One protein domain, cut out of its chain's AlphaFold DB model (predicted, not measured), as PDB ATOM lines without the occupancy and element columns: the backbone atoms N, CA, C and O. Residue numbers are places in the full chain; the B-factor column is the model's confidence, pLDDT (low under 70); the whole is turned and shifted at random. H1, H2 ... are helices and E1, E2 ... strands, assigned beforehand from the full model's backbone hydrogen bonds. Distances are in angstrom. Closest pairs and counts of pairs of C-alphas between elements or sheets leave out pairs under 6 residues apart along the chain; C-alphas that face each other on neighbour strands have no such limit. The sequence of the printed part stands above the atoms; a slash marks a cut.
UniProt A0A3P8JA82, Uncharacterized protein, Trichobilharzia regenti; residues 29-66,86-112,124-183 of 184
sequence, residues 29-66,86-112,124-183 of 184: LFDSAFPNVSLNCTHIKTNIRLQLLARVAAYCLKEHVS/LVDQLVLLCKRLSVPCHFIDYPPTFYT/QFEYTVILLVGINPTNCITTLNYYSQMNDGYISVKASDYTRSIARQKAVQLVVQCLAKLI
ATOM      1  N   LEU A  29     -55.449 -22.238 -26.307       37.62
ATOM      2  CA  LEU A  29     -54.973 -22.733 -27.595       37.62
ATOM      3  C   LEU A  29     -53.920 -21.820 -28.247       37.62
ATOM      4  O   LEU A  29     -52.929 -22.333 -28.746       37.62
ATOM      5  N   PHE A  30     -54.062 -20.493 -28.210       40.06
ATOM      6  CA  PHE A  30     -53.099 -19.573 -28.832       40.06
ATOM      7  C   PHE A  30     -51.873 -19.283 -27.961       40.06
ATOM      8  O   PHE A  30     -50.830 -18.904 -28.489       40.06
ATOM      9  N   ASP A  31     -51.960 -19.471 -26.641       41.09
ATOM     10  CA  ASP A  31     -50.850 -19.149 -25.740       41.09
ATOM     11  C   ASP A  31     -49.830 -20.278 -25.594       41.09
ATOM     12  O   ASP A  31     -48.638 -19.986 -25.501       41.09
ATOM     13  N   SER A  32     -50.261 -21.544 -25.634       42.16
ATOM     14  CA  SER A  32     -49.355 -22.697 -25.533       42.16
ATOM     15  C   SER A  32     -49.034 -23.379 -26.865       42.16
ATOM     16  O   SER A  32     -48.036 -24.089 -26.933       42.16
ATOM     17  N   ALA A  33     -49.857 -23.211 -27.913       41.50
ATOM     18  CA  ALA A  33     -49.651 -23.903 -29.194       41.50
ATOM     19  C   ALA A  33     -48.911 -23.070 -30.253       41.50
ATOM     20  O   ALA A  33     -48.514 -23.615 -31.282       41.50
ATOM     21  N   PHE A  34     -48.704 -21.769 -30.023       46.56
ATOM     22  CA  PHE A  34     -47.937 -20.929 -30.940       46.56
ATOM     23  C   PHE A  34     -46.470 -20.864 -30.508       46.56
ATOM     24  O   PHE A  34     -46.167 -20.221 -29.498       46.56
ATOM     25  N   PRO A  35     -45.536 -21.473 -31.257       56.91
ATOM     26  CA  PRO A  35     -44.127 -21.206 -31.030       56.91
ATOM     27  C   PRO A  35     -43.849 -19.719 -31.285       56.91
ATOM     28  O   PRO A  35     -44.475 -19.099 -32.149       56.91
ATOM     29  N   ASN A  36     -42.883 -19.151 -30.553       63.38
ATOM     30  CA  ASN A  36     -42.491 -17.739 -30.694       63.38
ATOM     31  C   ASN A  36     -42.161 -17.364 -32.146       63.38
ATOM     32  O   ASN A  36     -42.363 -16.227 -32.564       63.38
ATOM     33  N   VAL A  37     -41.694 -18.343 -32.921       62.72
ATOM     34  CA  VAL A  37     -41.501 -18.256 -34.363       62.72
ATOM     35  C   VAL A  37     -42.001 -19.558 -34.993       62.72
ATOM     36  O   VAL A  37     -41.585 -20.642 -34.589       62.72
ATOM     37  N   SER A  38     -42.877 -19.460 -35.992       66.94
ATOM     38  CA  SER A  38     -43.291 -20.571 -36.854       66.94
ATOM     39  C   SER A  38     -42.940 -20.233 -38.298       66.94
ATOM     40  O   SER A  38     -43.273 -19.154 -38.793       66.94
ATOM     41  N   LEU A  39     -42.253 -21.156 -38.965       67.19
ATOM     42  CA  LEU A  39     -41.780 -21.005 -40.335       67.19
ATOM     43  C   LEU A  39     -42.190 -22.241 -41.126       67.19
ATOM     44  O   LEU A  39     -41.864 -23.358 -40.730       67.19
ATOM     45  N   ASN A  40     -42.849 -22.043 -42.264       66.75
ATOM     46  CA  ASN A  40     -42.987 -23.098 -43.260       66.75
ATOM     47  C   ASN A  40     -42.081 -22.777 -44.450       66.75
ATOM     48  O   ASN A  40     -42.467 -22.034 -45.350       66.75
ATOM     49  N   CYS A  41     -40.855 -23.306 -44.413       58.09
ATOM     50  CA  CYS A  41     -39.800 -22.998 -45.380       58.09
ATOM     51  C   CYS A  41     -39.842 -23.845 -46.657       58.09
ATOM     52  O   CYS A  41     -39.166 -23.492 -47.624       58.09
ATOM     53  N   THR A  42     -40.604 -24.944 -46.692       57.56
ATOM     54  CA  THR A  42     -40.588 -25.886 -47.829       57.56
ATOM     55  C   THR A  42     -41.073 -25.239 -49.126       57.56
ATOM     56  O   THR A  42     -40.559 -25.561 -50.192       57.56
ATOM     57  N   HIS A  43     -41.963 -24.248 -49.030       58.53
ATOM     58  CA  HIS A  43     -42.527 -23.530 -50.179       58.53
ATOM     59  C   HIS A  43     -42.061 -22.070 -50.309       58.53
ATOM     60  O   HIS A  43     -42.394 -21.388 -51.278       58.53
ATOM     61  N   ILE A  44     -41.224 -21.564 -49.395       60.69
ATOM     62  CA  ILE A  44     -40.656 -20.207 -49.539       60.69
ATOM     63  C   ILE A  44     -39.782 -20.133 -50.801       60.69
ATOM     64  O   ILE A  44     -39.806 -19.137 -51.524       60.69
ATOM     65  N   LYS A  45     -39.082 -21.226 -51.136       63.12
ATOM     66  CA  LYS A  45     -38.280 -21.351 -52.367       63.12
ATOM     67  C   LYS A  45     -39.104 -21.357 -53.661       63.12
ATOM     68  O   LYS A  45     -38.531 -21.152 -54.727       63.12
ATOM     69  N   THR A  46     -40.422 -21.526 -53.594       65.44
ATOM     70  CA  THR A  46     -41.313 -21.423 -54.761       65.44
ATOM     71  C   THR A  46     -42.095 -20.108 -54.788       65.44
ATOM     72  O   THR A  46     -42.555 -19.689 -55.847       65.44
ATOM     73  N   ASN A  47     -42.183 -19.393 -53.662       74.38
ATOM     74  CA  ASN A  47     -42.854 -18.098 -53.579       74.38
ATOM     75  C   ASN A  47     -41.904 -16.930 -53.880       74.38
ATOM     76  O   ASN A  47     -41.196 -16.417 -53.008       74.38
ATOM     77  N   ILE A  48     -41.933 -16.465 -55.132       79.62
ATOM     78  CA  ILE A  48     -41.075 -15.374 -55.620       79.62
ATOM     79  C   ILE A  48     -41.251 -14.065 -54.832       79.62
ATOM     80  O   ILE A  48     -40.294 -13.312 -54.657       79.62
ATOM     81  N   ARG A  49     -42.457 -13.792 -54.317       83.19
ATOM     82  CA  ARG A  49     -42.753 -12.559 -53.573       83.19
ATOM     83  C   ARG A  49     -42.116 -12.588 -52.189       83.19
ATOM     84  O   ARG A  49     -41.509 -11.601 -51.780       83.19
ATOM     85  N   LEU A  50     -42.200 -13.727 -51.499       78.88
ATOM     86  CA  LEU A  50     -41.520 -13.929 -50.219       78.88
ATOM     87  C   LEU A  50     -39.998 -13.945 -50.378       78.88
ATOM     88  O   LEU A  50     -39.307 -13.379 -49.539       78.88
ATOM     89  N   GLN A  51     -39.469 -14.505 -51.467       82.12
ATOM     90  CA  GLN A  51     -38.034 -14.427 -51.763       82.12
ATOM     91  C   GLN A  51     -37.562 -13.000 -52.002       82.12
ATOM     92  O   GLN A  51     -36.509 -12.608 -51.506       82.12
ATOM     93  N   LEU A  52     -38.331 -12.209 -52.754       86.00
ATOM     94  CA  LEU A  52     -37.997 -10.810 -52.989       86.00
ATOM     95  C   LEU A  52     -38.036 -10.015 -51.679       86.00
ATOM     96  O   LEU A  52     -37.101  -9.271 -51.392       86.00
ATOM     97  N   LEU A  53     -39.060 -10.238 -50.850       86.75
ATOM     98  CA  LEU A  53     -39.159  -9.654 -49.511       86.75
ATOM     99  C   LEU A  53     -37.957 -10.044 -48.640       86.75
ATOM    100  O   LEU A  53     -37.361  -9.191 -47.984       86.75
ATOM    101  N   ALA A  54     -37.562 -11.314 -48.679       83.38
ATOM    102  CA  ALA A  54     -36.415 -11.819 -47.948       83.38
ATOM    103  C   ALA A  54     -35.097 -11.190 -48.434       83.38
ATOM    104  O   ALA A  54     -34.249 -10.835 -47.617       83.38
ATOM    105  N   ARG A  55     -34.928 -10.975 -49.747       83.69
ATOM    106  CA  ARG A  55     -33.715 -10.352 -50.312       83.69
ATOM    107  C   ARG A  55     -33.594  -8.900 -49.890       83.69
ATOM    108  O   ARG A  55     -32.503  -8.463 -49.537       83.69
ATOM    109  N   VAL A  56     -34.711  -8.174 -49.883       84.56
ATOM    110  CA  VAL A  56     -34.755  -6.804 -49.362       84.56
ATOM    111  C   VAL A  56     -34.410  -6.794 -47.872       84.56
ATOM    112  O   VAL A  56     -33.564  -6.008 -47.464       84.56
ATOM    113  N   ALA A  57     -34.971  -7.707 -47.072       81.44
ATOM    114  CA  ALA A  57     -34.645  -7.819 -45.648       81.44
ATOM    115  C   ALA A  57     -33.148  -8.095 -45.404       81.44
ATOM    116  O   ALA A  57     -32.529  -7.428 -44.575       81.44
ATOM    117  N   ALA A  58     -32.550  -9.024 -46.155       79.50
ATOM    118  CA  ALA A  58     -31.123  -9.330 -46.073       79.50
ATOM    119  C   ALA A  58     -30.250  -8.130 -46.471       79.50
ATOM    120  O   ALA A  58     -29.255  -7.845 -45.805       79.50
ATOM    121  N   TYR A  59     -30.630  -7.404 -47.528       80.44
ATOM    122  CA  TYR A  59     -29.938  -6.185 -47.945       80.44
ATOM    123  C   TYR A  59     -29.995  -5.103 -46.858       80.44
ATOM    124  O   TYR A  59     -28.956  -4.572 -46.477       80.44
ATOM    125  N   CYS A  60     -31.178  -4.845 -46.290       75.38
ATOM    126  CA  CYS A  60     -31.344  -3.884 -45.201       75.38
ATOM    127  C   CYS A  60     -30.484  -4.249 -43.984       75.38
ATOM    128  O   CYS A  60     -29.793  -3.388 -43.447       75.38
ATOM    129  N   LEU A  61     -30.469  -5.519 -43.559       71.50
ATOM    130  CA  LEU A  61     -29.619  -5.939 -42.440       71.50
ATOM    131  C   LEU A  61     -28.129  -5.757 -42.748       71.50
ATOM    132  O   LEU A  61     -27.401  -5.278 -41.887       71.50
ATOM    133  N   LYS A  62     -27.669  -6.083 -43.963       72.81
ATOM    134  CA  LYS A  62     -26.263  -5.896 -44.353       72.81
ATOM    135  C   LYS A  62     -25.857  -4.425 -44.375       72.81
ATOM    136  O   LYS A  62     -24.821  -4.100 -43.805       72.81
ATOM    137  N   GLU A  63     -26.661  -3.537 -44.953       68.00
ATOM    138  CA  GLU A  63     -26.396  -2.088 -44.942       68.00
ATOM    139  C   GLU A  63     -26.326  -1.531 -43.509       68.00
ATOM    140  O   GLU A  63     -25.433  -0.748 -43.189       68.00
ATOM    141  N   HIS A  64     -27.204  -1.990 -42.613       60.09
ATOM    142  CA  HIS A  64     -27.219  -1.535 -41.218       60.09
ATOM    143  C   HIS A  64     -26.133  -2.169 -40.331       60.09
ATOM    144  O   HIS A  64     -25.718  -1.545 -39.357       60.09
ATOM    145  N   VAL A  65     -25.646  -3.374 -40.645       54.31
ATOM    146  CA  VAL A  65     -24.529  -4.021 -39.925       54.31
ATOM    147  C   VAL A  65     -23.169  -3.504 -40.408       54.31
ATOM    148  O   VAL A  65     -22.250  -3.362 -39.605       54.31
ATOM    149  N   SER A  66     -23.034  -3.189 -41.699       45.69
ATOM    150  CA  SER A  66     -21.760  -2.766 -42.308       45.69
ATOM    151  C   SER A  66     -21.434  -1.286 -42.080       45.69
ATOM    152  O   SER A  66     -20.292  -0.883 -42.267       45.69
ATOM    153  N   LEU A  86     -40.186   1.405 -38.654       81.75
ATOM    154  CA  LEU A  86     -39.842   0.070 -39.180       81.75
ATOM    155  C   LEU A  86     -41.096  -0.784 -39.457       81.75
ATOM    156  O   LEU A  86     -41.134  -1.563 -40.410       81.75
ATOM    157  N   VAL A  87     -42.133  -0.608 -38.634       85.19
ATOM    158  CA  VAL A  87     -43.432  -1.269 -38.799       85.19
ATOM    159  C   VAL A  87     -44.097  -0.822 -40.100       85.19
ATOM    160  O   VAL A  87     -44.480  -1.664 -40.913       85.19
ATOM    161  N   ASP A  88     -44.170   0.486 -40.338       83.31
ATOM    162  CA  ASP A  88     -44.775   1.055 -41.544       83.31
ATOM    163  C   ASP A  88     -43.978   0.697 -42.804       83.31
ATOM    164  O   ASP A  88     -44.565   0.399 -43.845       83.31
ATOM    165  N   GLN A  89     -42.646   0.650 -42.706       85.31
ATOM    166  CA  GLN A  89     -41.771   0.220 -43.799       85.31
ATOM    167  C   GLN A  89     -42.054  -1.229 -44.210       85.31
ATOM    168  O   GLN A  89     -42.232  -1.497 -45.403       85.31
ATOM    169  N   LEU A  90     -42.152  -2.160 -43.250       87.56
ATOM    170  CA  LEU A  90     -42.480  -3.557 -43.552       87.56
ATOM    171  C   LEU A  90     -43.880  -3.674 -44.167       87.56
ATOM    172  O   LEU A  90     -44.046  -4.370 -45.170       87.56
ATOM    173  N   VAL A  91     -44.881  -2.998 -43.597       87.25
ATOM    174  CA  VAL A  91     -46.266  -3.031 -44.096       87.25
ATOM    175  C   VAL A  91     -46.343  -2.491 -45.523       87.25
ATOM    176  O   VAL A  91     -46.950  -3.122 -46.392       87.25
ATOM    177  N   LEU A  92     -45.694  -1.359 -45.794       85.81
ATOM    178  CA  LEU A  92     -45.647  -0.758 -47.123       85.81
ATOM    179  C   LEU A  92     -44.964  -1.686 -48.131       85.81
ATOM    180  O   LEU A  92     -45.453  -1.845 -49.252       85.81
ATOM    181  N   LEU A  93     -43.857  -2.319 -47.741       86.38
ATOM    182  CA  LEU A  93     -43.130  -3.257 -48.590       86.38
ATOM    183  C   LEU A  93     -43.970  -4.501 -48.899       86.38
ATOM    184  O   LEU A  93     -44.095  -4.876 -50.062       86.38
ATOM    185  N   CYS A  94     -44.611  -5.092 -47.890       86.88
ATOM    186  CA  CYS A  94     -45.515  -6.228 -48.072       86.88
ATOM    187  C   CYS A  94     -46.674  -5.872 -49.011       86.88
ATOM    188  O   CYS A  94     -46.971  -6.623 -49.940       86.88
ATOM    189  N   LYS A  95     -47.264  -4.679 -48.845       86.00
ATOM    190  CA  LYS A  95     -48.313  -4.161 -49.732       86.00
ATOM    191  C   LYS A  95     -47.825  -4.030 -51.177       86.00
ATOM    192  O   LYS A  95     -48.511  -4.487 -52.087       86.00
ATOM    193  N   ARG A  96     -46.636  -3.458 -51.403       86.25
ATOM    194  CA  ARG A  96     -46.039  -3.317 -52.747       86.25
ATOM    195  C   ARG A  96     -45.742  -4.664 -53.399       86.25
ATOM    196  O   ARG A  96     -45.955  -4.823 -54.595       86.25
ATOM    197  N   LEU A  97     -45.287  -5.636 -52.613       85.56
ATOM    198  CA  LEU A  97     -44.971  -6.981 -53.088       85.56
ATOM    199  C   LEU A  97     -46.192  -7.902 -53.171       85.56
ATOM    200  O   LEU A  97     -46.046  -9.059 -53.558       85.56
ATOM    201  N   SER A  98     -47.391  -7.413 -52.828       85.31
ATOM    202  CA  SER A  98     -48.607  -8.232 -52.734       85.31
ATOM    203  C   SER A  98     -48.398  -9.482 -51.866       85.31
ATOM    204  O   SER A  98     -48.825 -10.586 -52.224       85.31
ATOM    205  N   VAL A  99     -47.689  -9.304 -50.748       84.50
ATOM    206  CA  VAL A  99     -47.487 -10.304 -49.698       84.50
ATOM    207  C   VAL A  99     -48.455  -9.978 -48.559       84.50
ATOM    208  O   VAL A  99     -48.393  -8.870 -48.022       84.50
ATOM    209  N   PRO A 100     -49.344 -10.908 -48.168       83.75
ATOM    210  CA  PRO A 100     -50.210 -10.714 -47.009       83.75
ATOM    211  C   PRO A 100     -49.389 -10.438 -45.746       83.75
ATOM    212  O   PRO A 100     -48.398 -11.125 -45.496       83.75
ATOM    213  N   CYS A 101     -49.782  -9.436 -44.964       85.94
ATOM    214  CA  CYS A 101     -49.080  -9.017 -43.752       85.94
ATOM    215  C   CYS A 101     -50.100  -8.516 -42.730       85.94
ATOM    216  O   CYS A 101     -50.795  -7.527 -42.978       85.94
ATOM    217  N   HIS A 102     -50.222  -9.222 -41.606       85.44
ATOM    218  CA  HIS A 102     -51.282  -8.996 -40.628       85.44
ATOM    219  C   HIS A 102     -50.743  -9.007 -39.207       85.44
ATOM    220  O   HIS A 102     -50.024  -9.922 -38.810       85.44
ATOM    221  N   PHE A 103     -51.148  -7.999 -38.438       85.44
ATOM    222  CA  PHE A 103     -50.929  -7.935 -37.001       85.44
ATOM    223  C   PHE A 103     -52.201  -8.369 -36.278       85.44
ATOM    224  O   PHE A 103     -53.289  -7.885 -36.586       85.44
ATOM    225  N   ILE A 104     -52.044  -9.247 -35.297       84.19
ATOM    226  CA  ILE A 104     -53.076  -9.630 -34.339       84.19
ATOM    227  C   ILE A 104     -52.592  -9.137 -32.977       84.19
ATOM    228  O   ILE A 104     -51.668  -9.712 -32.401       84.19
ATOM    229  N   ASP A 105     -53.183  -8.049 -32.485       83.25
ATOM    230  CA  ASP A 105     -52.873  -7.530 -31.154       83.25
ATOM    231  C   ASP A 105     -53.804  -8.164 -30.123       83.25
ATOM    232  O   ASP A 105     -55.028  -8.067 -30.237       83.25
ATOM    233  N   TYR A 106     -53.227  -8.754 -29.084       78.88
ATOM    234  CA  TYR A 106     -53.986  -9.250 -27.947       78.88
ATOM    235  C   TYR A 106     -54.204  -8.135 -26.916       78.88
ATOM    236  O   TYR A 106     -53.384  -7.212 -26.798       78.88
ATOM    237  N   PRO A 107     -55.313  -8.193 -26.158       74.25
ATOM    238  CA  PRO A 107     -55.469  -7.350 -24.983       74.25
ATOM    239  C   PRO A 107     -54.341  -7.639 -23.977       74.25
ATOM    240  O   PRO A 107     -53.809  -8.753 -23.965       74.25
ATOM    241  N   PRO A 108     -53.968  -6.661 -23.133       75.62
ATOM    242  CA  PRO A 108     -52.905  -6.854 -22.158       75.62
ATOM    243  C   PRO A 108     -53.263  -7.988 -21.193       75.62
ATOM    244  O   PRO A 108     -54.364  -8.015 -20.632       75.62
ATOM    245  N   THR A 109     -52.336  -8.921 -20.994       68.81
ATOM    246  CA  THR A 109     -52.476  -9.980 -19.996       68.81
ATOM    247  C   THR A 109     -51.995  -9.479 -18.639       68.81
ATOM    248  O   THR A 109     -51.047  -8.699 -18.521       68.81
ATOM    249  N   PHE A 110     -52.704  -9.905 -17.595       65.00
ATOM    250  CA  PHE A 110     -52.413  -9.546 -16.215       65.00
ATOM    251  C   PHE A 110     -51.811 -10.755 -15.510       65.00
ATOM    252  O   PHE A 110     -52.488 -11.769 -15.329       65.00
ATOM    253  N   TYR A 111     -50.569 -10.638 -15.049       55.50
ATOM    254  CA  TYR A 111     -50.004 -11.627 -14.141       55.50
ATOM    255  C   TYR A 111     -50.499 -11.350 -12.723       55.50
ATOM    256  O   TYR A 111     -49.891 -10.602 -11.961       55.50
ATOM    257  N   THR A 112     -51.609 -11.974 -12.330       47.91
ATOM    258  CA  THR A 112     -51.947 -12.088 -10.907       47.91
ATOM    259  C   THR A 112     -51.073 -13.178 -10.298       47.91
ATOM    260  O   THR A 112     -51.486 -14.327 -10.142       47.91
ATOM    261  N   GLN A 124     -47.435  -5.601 -13.868       57.59
ATOM    262  CA  GLN A 124     -46.732  -6.037 -15.074       57.59
ATOM    263  C   GLN A 124     -47.782  -6.399 -16.125       57.59
ATOM    264  O   GLN A 124     -48.298  -7.515 -16.154       57.59
ATOM    265  N   PHE A 125     -48.167  -5.407 -16.928       66.00
ATOM    266  CA  PHE A 125     -48.984  -5.607 -18.118       66.00
ATOM    267  C   PHE A 125     -48.089  -6.083 -19.256       66.00
ATOM    268  O   PHE A 125     -47.063  -5.463 -19.536       66.00
ATOM    269  N   GLU A 126     -48.507  -7.136 -19.947       76.88
ATOM    270  CA  GLU A 126     -47.818  -7.622 -21.136       76.88
ATOM    271  C   GLU A 126     -48.770  -7.573 -22.335       76.88
ATOM    272  O   GLU A 126     -49.846  -8.168 -22.333       76.88
ATOM    273  N   TYR A 127     -48.394  -6.814 -23.361       80.44
ATOM    274  CA  TYR A 127     -49.072  -6.784 -24.649       80.44
ATOM    275  C   TYR A 127     -48.420  -7.803 -25.564       80.44
ATOM    276  O   TYR A 127     -47.244  -7.669 -25.887       80.44
ATOM    277  N   THR A 128     -49.200  -8.765 -26.037       82.62
ATOM    278  CA  THR A 128     -48.755  -9.757 -27.014       82.62
ATOM    279  C   THR A 128     -49.250  -9.394 -28.407       82.62
ATOM    280  O   THR A 128     -50.408  -9.025 -28.606       82.62
ATOM    281  N   VAL A 129     -48.369  -9.527 -29.390       84.19
ATOM    282  CA  VAL A 129     -48.640  -9.291 -30.805       84.19
ATOM    283  C   VAL A 129     -48.201 -10.515 -31.591       84.19
ATOM    284  O   VAL A 129     -47.080 -10.999 -31.424       84.19
ATOM    285  N   ILE A 130     -49.070 -10.991 -32.479       84.94
ATOM    286  CA  ILE A 130     -48.716 -11.982 -33.495       84.94
ATOM    287  C   ILE A 130     -48.640 -11.276 -34.849       84.94
ATOM    288  O   ILE A 130     -49.597 -10.629 -35.270       84.94
ATOM    289  N   LEU A 131     -47.504 -11.402 -35.529       86.56
ATOM    290  CA  LEU A 131     -47.291 -10.927 -36.892       86.56
ATOM    291  C   LEU A 131     -47.264 -12.119 -37.848       86.56
ATOM    292  O   LEU A 131     -46.434 -13.015 -37.706       86.56
ATOM    293  N   LEU A 132     -48.159 -12.096 -38.832       84.69
ATOM    294  CA  LEU A 132     -48.282 -13.089 -39.892       84.69
ATOM    295  C   LEU A 132     -47.844 -12.479 -41.224       84.69
ATOM    296  O   LEU A 132     -48.366 -11.437 -41.620       84.69
ATOM    297  N   VAL A 133     -46.938 -13.144 -41.940       84.25
ATOM    298  CA  VAL A 133     -46.469 -12.754 -43.277       84.25
ATOM    299  C   VAL A 133     -46.618 -13.932 -44.240       84.25
ATOM    300  O   VAL A 133     -46.185 -15.047 -43.950       84.25
ATOM    301  N   GLY A 134     -47.245 -13.689 -45.392       77.00
ATOM    302  CA  GLY A 134     -47.564 -14.714 -46.393       77.00
ATOM    303  C   GLY A 134     -48.888 -15.455 -46.157       77.00
ATOM    304  O   GLY A 134     -49.240 -16.327 -46.946       77.00
ATOM    305  N   ILE A 135     -49.652 -15.106 -45.112       68.94
ATOM    306  CA  ILE A 135     -50.951 -15.722 -44.782       68.94
ATOM    307  C   ILE A 135     -52.082 -14.715 -44.992       68.94
ATOM    308  O   ILE A 135     -52.063 -13.641 -44.396       68.94
ATOM    309  N   ASN A 136     -53.092 -15.076 -45.788       62.06
ATOM    310  CA  ASN A 136     -54.316 -14.284 -45.900       62.06
ATOM    311  C   ASN A 136     -55.250 -14.524 -44.694       62.06
ATOM    312  O   ASN A 136     -55.539 -15.676 -44.361       62.06
ATOM    313  N   PRO A 137     -55.785 -13.461 -44.073       52.03
ATOM    314  CA  PRO A 137     -56.524 -13.540 -42.823       52.03
ATOM    315  C   PRO A 137     -57.990 -13.938 -43.025       52.03
ATOM    316  O   PRO A 137     -58.679 -14.256 -42.062       52.03
ATOM    317  N   THR A 138     -58.500 -13.990 -44.256       52.31
ATOM    318  CA  THR A 138     -59.842 -14.541 -44.519       52.31
ATOM    319  C   THR A 138     -59.981 -15.999 -44.071       52.31
ATOM    320  O   THR A 138     -61.099 -16.464 -43.887       52.31
ATOM    321  N   ASN A 139     -58.867 -16.692 -43.804       50.53
ATOM    322  CA  ASN A 139     -58.853 -18.065 -43.309       50.53
ATOM    323  C   ASN A 139     -58.550 -18.192 -41.793       50.53
ATOM    324  O   ASN A 139     -58.525 -19.323 -41.304       50.53
ATOM    325  N   CYS A 140     -58.389 -17.070 -41.054       45.69
ATOM    326  CA  CYS A 140     -57.851 -16.961 -39.675       45.69
ATOM    327  C   CYS A 140     -58.375 -17.979 -38.649       45.69
ATOM    328  O   CYS A 140     -57.618 -18.439 -37.793       45.69
ATOM    329  N   ILE A 141     -59.668 -18.302 -38.696       46.78
ATOM    330  CA  ILE A 141     -60.332 -19.083 -37.640       46.78
ATOM    331  C   ILE A 141     -60.091 -20.596 -37.826       46.78
ATOM    332  O   ILE A 141     -60.121 -21.356 -36.864       46.78
ATOM    333  N   THR A 142     -59.747 -21.028 -39.041       44.00
ATOM    334  CA  THR A 142     -59.453 -22.432 -39.401       44.00
ATOM    335  C   THR A 142     -57.975 -22.686 -39.723       44.00
ATOM    336  O   THR A 142     -57.545 -23.832 -39.818       44.00
ATOM    337  N   THR A 143     -57.180 -21.630 -39.883       48.19
ATOM    338  CA  THR A 143     -55.825 -21.649 -40.465       48.19
ATOM    339  C   THR A 143     -54.779 -22.412 -39.666       48.19
ATOM    340  O   THR A 143     -53.927 -23.059 -40.265       48.19
ATOM    341  N   LEU A 144     -54.765 -22.339 -38.333       49.38
ATOM    342  CA  LEU A 144     -53.521 -22.671 -37.633       49.38
ATOM    343  C   LEU A 144     -53.214 -24.164 -37.508       49.38
ATOM    344  O   LEU A 144     -52.055 -24.554 -37.585       49.38
ATOM    345  N   ASN A 145     -54.249 -24.994 -37.380       46.12
ATOM    346  CA  ASN A 145     -54.086 -26.449 -37.311       46.12
ATOM    347  C   ASN A 145     -54.002 -27.109 -38.702       46.12
ATOM    348  O   ASN A 145     -53.619 -28.270 -38.795       46.12
ATOM    349  N   TYR A 146     -54.324 -26.382 -39.781       41.31
ATOM    350  CA  TYR A 146     -54.425 -26.930 -41.143       41.31
ATOM    351  C   TYR A 146     -53.345 -26.422 -42.124       41.31
ATOM    352  O   TYR A 146     -53.144 -27.018 -43.182       41.31
ATOM    353  N   TYR A 147     -52.599 -25.360 -41.798       47.06
ATOM    354  CA  TYR A 147     -51.648 -24.729 -42.736       47.06
ATOM    355  C   TYR A 147     -50.288 -25.421 -42.890       47.06
ATOM    356  O   TYR A 147     -49.481 -25.008 -43.723       47.06
ATOM    357  N   SER A 148     -50.054 -26.526 -42.177       46.84
ATOM    358  CA  SER A 148     -48.961 -27.445 -42.512       46.84
ATOM    359  C   SER A 148     -49.127 -28.062 -43.910       46.84
ATOM    360  O   SER A 148     -48.130 -28.510 -44.469       46.84
ATOM    361  N   GLN A 149     -50.343 -28.104 -44.472       45.53
ATOM    362  CA  GLN A 149     -50.639 -28.913 -45.660       45.53
ATOM    363  C   GLN A 149     -50.904 -28.134 -46.962       45.53
ATOM    364  O   GLN A 149     -50.961 -28.775 -48.004       45.53
ATOM    365  N   MET A 150     -51.075 -26.801 -46.950       46.25
ATOM    366  CA  MET A 150     -51.726 -26.114 -48.091       46.25
ATOM    367  C   MET A 150     -51.118 -24.790 -48.596       46.25
ATOM    368  O   MET A 150     -51.751 -24.168 -49.440       46.25
ATOM    369  N   ASN A 151     -49.937 -24.321 -48.163       53.72
ATOM    370  CA  ASN A 151     -49.533 -22.942 -48.501       53.72
ATOM    371  C   ASN A 151     -48.093 -22.719 -48.997       53.72
ATOM    372  O   ASN A 151     -47.146 -23.316 -48.487       53.72
ATOM    373  N   ASP A 152     -47.973 -21.746 -49.918       58.28
ATOM    374  CA  ASP A 152     -46.793 -21.171 -50.600       58.28
ATOM    375  C   ASP A 152     -45.734 -20.518 -49.671       58.28
ATOM    376  O   ASP A 152     -45.126 -19.498 -49.996       58.28
ATOM    377  N   GLY A 153     -45.500 -21.087 -48.492       68.19
ATOM    378  CA  GLY A 153     -44.560 -20.595 -47.491       68.19
ATOM    379  C   GLY A 153     -45.142 -19.458 -46.652       68.19
ATOM    380  O   GLY A 153     -45.914 -18.629 -47.132       68.19
ATOM    381  N   TYR A 154     -44.799 -19.428 -45.365       77.81
ATOM    382  CA  TYR A 154     -45.240 -18.371 -44.455       77.81
ATOM    383  C   TYR A 154     -44.260 -18.159 -43.302       77.81
ATOM    384  O   TYR A 154     -43.463 -19.043 -42.969       77.81
ATOM    385  N   ILE A 155     -44.373 -16.989 -42.669       79.94
ATOM    386  CA  ILE A 155     -43.667 -16.622 -41.442       79.94
ATOM    387  C   ILE A 155     -44.696 -16.132 -40.427       79.94
ATOM    388  O   ILE A 155     -45.513 -15.264 -40.730       79.94
ATOM    389  N   SER A 156     -44.642 -16.673 -39.217       81.69
ATOM    390  CA  SER A 156     -45.404 -16.176 -38.078       81.69
ATOM    391  C   SER A 156     -44.478 -15.937 -36.899       81.69
ATOM    392  O   SER A 156     -43.661 -16.795 -36.567       81.69
ATOM    393  N   VAL A 157     -44.643 -14.801 -36.231       82.75
ATOM    394  CA  VAL A 157     -43.867 -14.428 -35.047       82.75
ATOM    395  C   VAL A 157     -44.799 -13.939 -33.949       82.75
ATOM    396  O   VAL A 157     -45.696 -13.142 -34.211       82.75
ATOM    397  N   LYS A 158     -44.549 -14.377 -32.714       85.25
ATOM    398  CA  LYS A 158     -45.156 -13.852 -31.488       85.25
ATOM    399  C   LYS A 158     -44.116 -13.000 -30.760       85.25
ATOM    400  O   LYS A 158     -43.002 -13.456 -30.519       85.25
ATOM    401  N   ALA A 159     -44.479 -11.775 -30.399       84.56
ATOM    402  CA  ALA A 159     -43.659 -10.907 -29.563       84.56
ATOM    403  C   ALA A 159     -44.516 -10.249 -28.487       84.56
ATOM    404  O   ALA A 159     -45.679  -9.926 -28.726       84.56
ATOM    405  N   SER A 160     -43.916 -10.021 -27.324       83.12
ATOM    406  CA  SER A 160     -44.592  -9.393 -26.199       83.12
ATOM    407  C   SER A 160     -43.766  -8.259 -25.601       83.12
ATOM    408  O   SER A 160     -42.532  -8.307 -25.621       83.12
ATOM    409  N   ASP A 161     -44.444  -7.223 -25.104       84.44
ATOM    410  CA  ASP A 161     -43.807  -6.096 -24.419       84.44
ATOM    411  C   ASP A 161     -44.777  -5.273 -23.552       84.44
ATOM    412  O   ASP A 161     -45.989  -5.464 -23.601       84.44
ATOM    413  N   TYR A 162     -44.267  -4.296 -22.797       80.19
ATOM    414  CA  TYR A 162     -45.053  -3.410 -21.929       80.19
ATOM    415  C   TYR A 162     -45.949  -2.418 -22.693       80.19
ATOM    416  O   TYR A 162     -46.859  -1.830 -22.109       80.19
ATOM    417  N   THR A 163     -45.747  -2.240 -24.005       83.56
ATOM    418  CA  THR A 163     -46.693  -1.534 -24.887       83.56
ATOM    419  C   THR A 163     -46.910  -2.284 -26.195       83.56
ATOM    420  O   THR A 163     -46.000  -2.917 -26.734       83.56
ATOM    421  N   ARG A 164     -48.100  -2.111 -26.782       83.44
ATOM    422  CA  ARG A 164     -48.427  -2.623 -28.123       83.44
ATOM    423  C   ARG A 164     -47.434  -2.155 -29.191       83.44
ATOM    424  O   ARG A 164     -47.060  -2.937 -30.057       83.44
ATOM    425  N   SER A 165     -47.007  -0.890 -29.139       85.69
ATOM    426  CA  SER A 165     -46.093  -0.319 -30.138       85.69
ATOM    427  C   SER A 165     -44.751  -1.048 -30.157       85.69
ATOM    428  O   SER A 165     -44.246  -1.399 -31.222       85.69
ATOM    429  N   ILE A 166     -44.194  -1.326 -28.979       84.69
ATOM    430  CA  ILE A 166     -42.889  -1.977 -28.868       84.69
ATOM    431  C   ILE A 166     -43.007  -3.469 -29.181       84.69
ATOM    432  O   ILE A 166     -42.171  -3.997 -29.910       84.69
ATOM    433  N   ALA A 167     -44.086  -4.128 -28.748       85.00
ATOM    434  CA  ALA A 167     -44.370  -5.510 -29.131       85.00
ATOM    435  C   ALA A 167     -44.461  -5.672 -30.662       85.00
ATOM    436  O   ALA A 167     -43.852  -6.582 -31.227       85.00
ATOM    437  N   ARG A 168     -45.129  -4.740 -31.362       89.06
ATOM    438  CA  ARG A 168     -45.164  -4.703 -32.836       89.06
ATOM    439  C   ARG A 168     -43.779  -4.503 -33.444       89.06
ATOM    440  O   ARG A 168     -43.417  -5.228 -34.366       89.06
ATOM    441  N   GLN A 169     -42.992  -3.560 -32.931       88.75
ATOM    442  CA  GLN A 169     -41.635  -3.318 -33.425       88.75
ATOM    443  C   GLN A 169     -40.735  -4.550 -33.249       88.75
ATOM    444  O   GLN A 169     -40.032  -4.927 -34.186       88.75
ATOM    445  N   LYS A 170     -40.811  -5.225 -32.096       86.62
ATOM    446  CA  LYS A 170     -40.109  -6.490 -31.838       86.62
ATOM    447  C   LYS A 170     -40.542  -7.596 -32.797       86.62
ATOM    448  O   LYS A 170     -39.687  -8.270 -33.366       86.62
ATOM    449  N   ALA A 171     -41.848  -7.760 -33.026       86.94
ATOM    450  CA  ALA A 171     -42.362  -8.744 -33.981       86.94
ATOM    451  C   ALA A 171     -41.801  -8.504 -35.394       86.94
ATOM    452  O   ALA A 171     -41.370  -9.443 -36.061       86.94
ATOM    453  N   VAL A 172     -41.745  -7.242 -35.829       89.75
ATOM    454  CA  VAL A 172     -41.183  -6.855 -37.131       89.75
ATOM    455  C   VAL A 172     -39.687  -7.140 -37.213       89.75
ATOM    456  O   VAL A 172     -39.239  -7.717 -38.203       89.75
ATOM    457  N   GLN A 173     -38.911  -6.794 -36.184       86.69
ATOM    458  CA  GLN A 173     -37.474  -7.091 -36.140       86.69
ATOM    459  C   GLN A 173     -37.201  -8.592 -36.273       86.69
ATOM    460  O   GLN A 173     -36.357  -8.998 -37.069       86.69
ATOM    461  N   LEU A 174     -37.955  -9.416 -35.545       85.25
ATOM    462  CA  LEU A 174     -37.862 -10.871 -35.620       85.25
ATOM    463  C   LEU A 174     -38.225 -11.398 -37.014       85.25
ATOM    464  O   LEU A 174     -37.499 -12.227 -37.552       85.25
ATOM    465  N   VAL A 175     -39.287 -10.884 -37.644       86.88
ATOM    466  CA  VAL A 175     -39.641 -11.255 -39.024       86.88
ATOM    467  C   VAL A 175     -38.530 -10.893 -40.006       86.88
ATOM    468  O   VAL A 175     -38.181 -11.722 -40.842       86.88
ATOM    469  N   VAL A 176     -37.944  -9.698 -39.908       85.12
ATOM    470  CA  VAL A 176     -36.831  -9.266 -40.774       85.12
ATOM    471  C   VAL A 176     -35.612 -10.176 -40.597       85.12
ATOM    472  O   VAL A 176     -35.006 -10.586 -41.584       85.12
ATOM    473  N   GLN A 177     -35.287 -10.557 -39.359       83.94
ATOM    474  CA  GLN A 177     -34.216 -11.516 -39.072       83.94
ATOM    475  C   GLN A 177     -34.513 -12.905 -39.646       83.94
ATOM    476  O   GLN A 177     -33.635 -13.520 -40.249       83.94
ATOM    477  N   CYS A 178     -35.742 -13.402 -39.488       82.25
ATOM    478  CA  CYS A 178     -36.166 -14.668 -40.081       82.25
ATOM    479  C   CYS A 178     -36.065 -14.624 -41.606       82.25
ATOM    480  O   CYS A 178     -35.510 -15.539 -42.197       82.25
ATOM    481  N   LEU A 179     -36.545 -13.547 -42.228       82.12
ATOM    482  CA  LEU A 179     -36.490 -13.332 -43.670       82.12
ATOM    483  C   LEU A 179     -35.058 -13.364 -44.205       82.12
ATOM    484  O   LEU A 179     -34.795 -14.039 -45.194       82.12
ATOM    485  N   ALA A 180     -34.128 -12.682 -43.542       78.44
ATOM    486  CA  ALA A 180     -32.738 -12.657 -43.979       78.44
ATOM    487  C   ALA A 180     -32.066 -14.038 -43.909       78.44
ATOM    488  O   ALA A 180     -31.379 -14.426 -44.851       78.44
ATOM    489  N   LYS A 181     -32.343 -14.813 -42.853       78.56
ATOM    490  CA  LYS A 181     -31.829 -16.184 -42.684       78.56
ATOM    491  C   LYS A 181     -32.347 -17.181 -43.724       78.56
ATOM    492  O   LYS A 181     -31.825 -18.280 -43.807       78.56
ATOM    493  N   LEU A 182     -33.391 -16.845 -44.485       73.06
ATOM    494  CA  LEU A 182     -33.947 -17.745 -45.504       73.06
ATOM    495  C   LEU A 182     -33.148 -17.752 -46.815       73.06
ATOM    496  O   LEU A 182     -33.418 -18.597 -47.669       73.06
ATOM    497  N   ILE A 183     -32.242 -16.789 -47.009       68.19
ATOM    498  CA  ILE A 183     -31.459 -16.628 -48.247       68.19
ATOM    499  C   ILE A 183     -29.973 -16.940 -48.049       68.19
ATOM    500  O   ILE A 183     -29.281 -17.163 -49.042       68.19
TER     501      ILE A 183
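Overview. This is residues 29 to 66, 86 to 112 and 124 to 183 of the 184 residues of an uncharacterized protein of Trichobilharzia regenti (UniProt A0A3P8JA82). A four-stranded antiparallel sheet has the long helix H5 lying slantwise over one face, while H3 packs on H5 and on E2 at the sheet's edge. H2 crosses the far end of H5 nearly at a right angle, and the short helices H1 and H4 lie away from the core. The printed part has 125 residues, with five named helices and four named strands in the order H1 E1 H2 H3 E2 E3 H4 E4 H5; the sheet order is E1 E4 E3 E2. The class is mixed, helices and strands, in two layers, H3 and H5 on one face of the sheet. The whole is compact, with a radius of gyration of the C-alphas of 14.6 A and spans of 45 by 38 by 22 A.

Along the chain. Find C-alpha 29 at (-54.973, -22.733, -27.595), where H1, residues 29 to 32, begins. E1 follows at residues 37 to 40. H2, residues 48 to 66, runs 26.6 A from (-41.075, -15.374, -55.620). Beyond the first cut comes H3, residues 86 to 96, 15.3 A, then E2, residues 101 to 105, 13.2 A. Beyond the second cut look for E3, residues 125 to 133, 26.3 A. H4 is residues 143 to 146, E4 residues 154 to 161, 23.5 A, and H5 residues 164 to 181, 25.9 A, ending at C-alpha 181, (-31.829, -16.184, -42.684).

Arrangement. Start at the sheet, with edge strands E1 and E2. Between E1 and E4, N 38 and O 156 are 2.8 A apart, within hydrogen-bond range; between E4 and E3, N 129 and O 159 are 2.8 A apart; between E3 and E2, N 104 and O 130 are 2.8 A apart. H5 is on the sheet at a height of 8.0 A, over E1, E4 and E3, at 38 degrees to E3 on the local plane. H3 touches residues 168 to 172 of H5, at a steep tilt of 58 degrees, the same way; the closest C-alphas, of Val 87 and Gln 169, are 6.0 A apart. H2 touches H5 about perpendicular, at 80 degrees, with the C-alphas of Ala 58 and Ala 180 closest at 4.2 A. H1 and H4 are not on the sheet. In H2, H3 and H5 every O i to N i+4 pair is within hydrogen-bond range; H1 and H4 are too short for one.

Size, cuts and confidence. The C-alphas of Ile 48 and Thr 112 are farthest apart, 46.1 A. Residues 67 to 85 and 113 to 123 are not printed, with C-alpha gaps of 18.6 A and 9.0 A. Of the links printed whole, none is long. Mean pLDDT of the printed part is 72.1; 48 residues are under 70, among them 29 to 46 and 135 to 153.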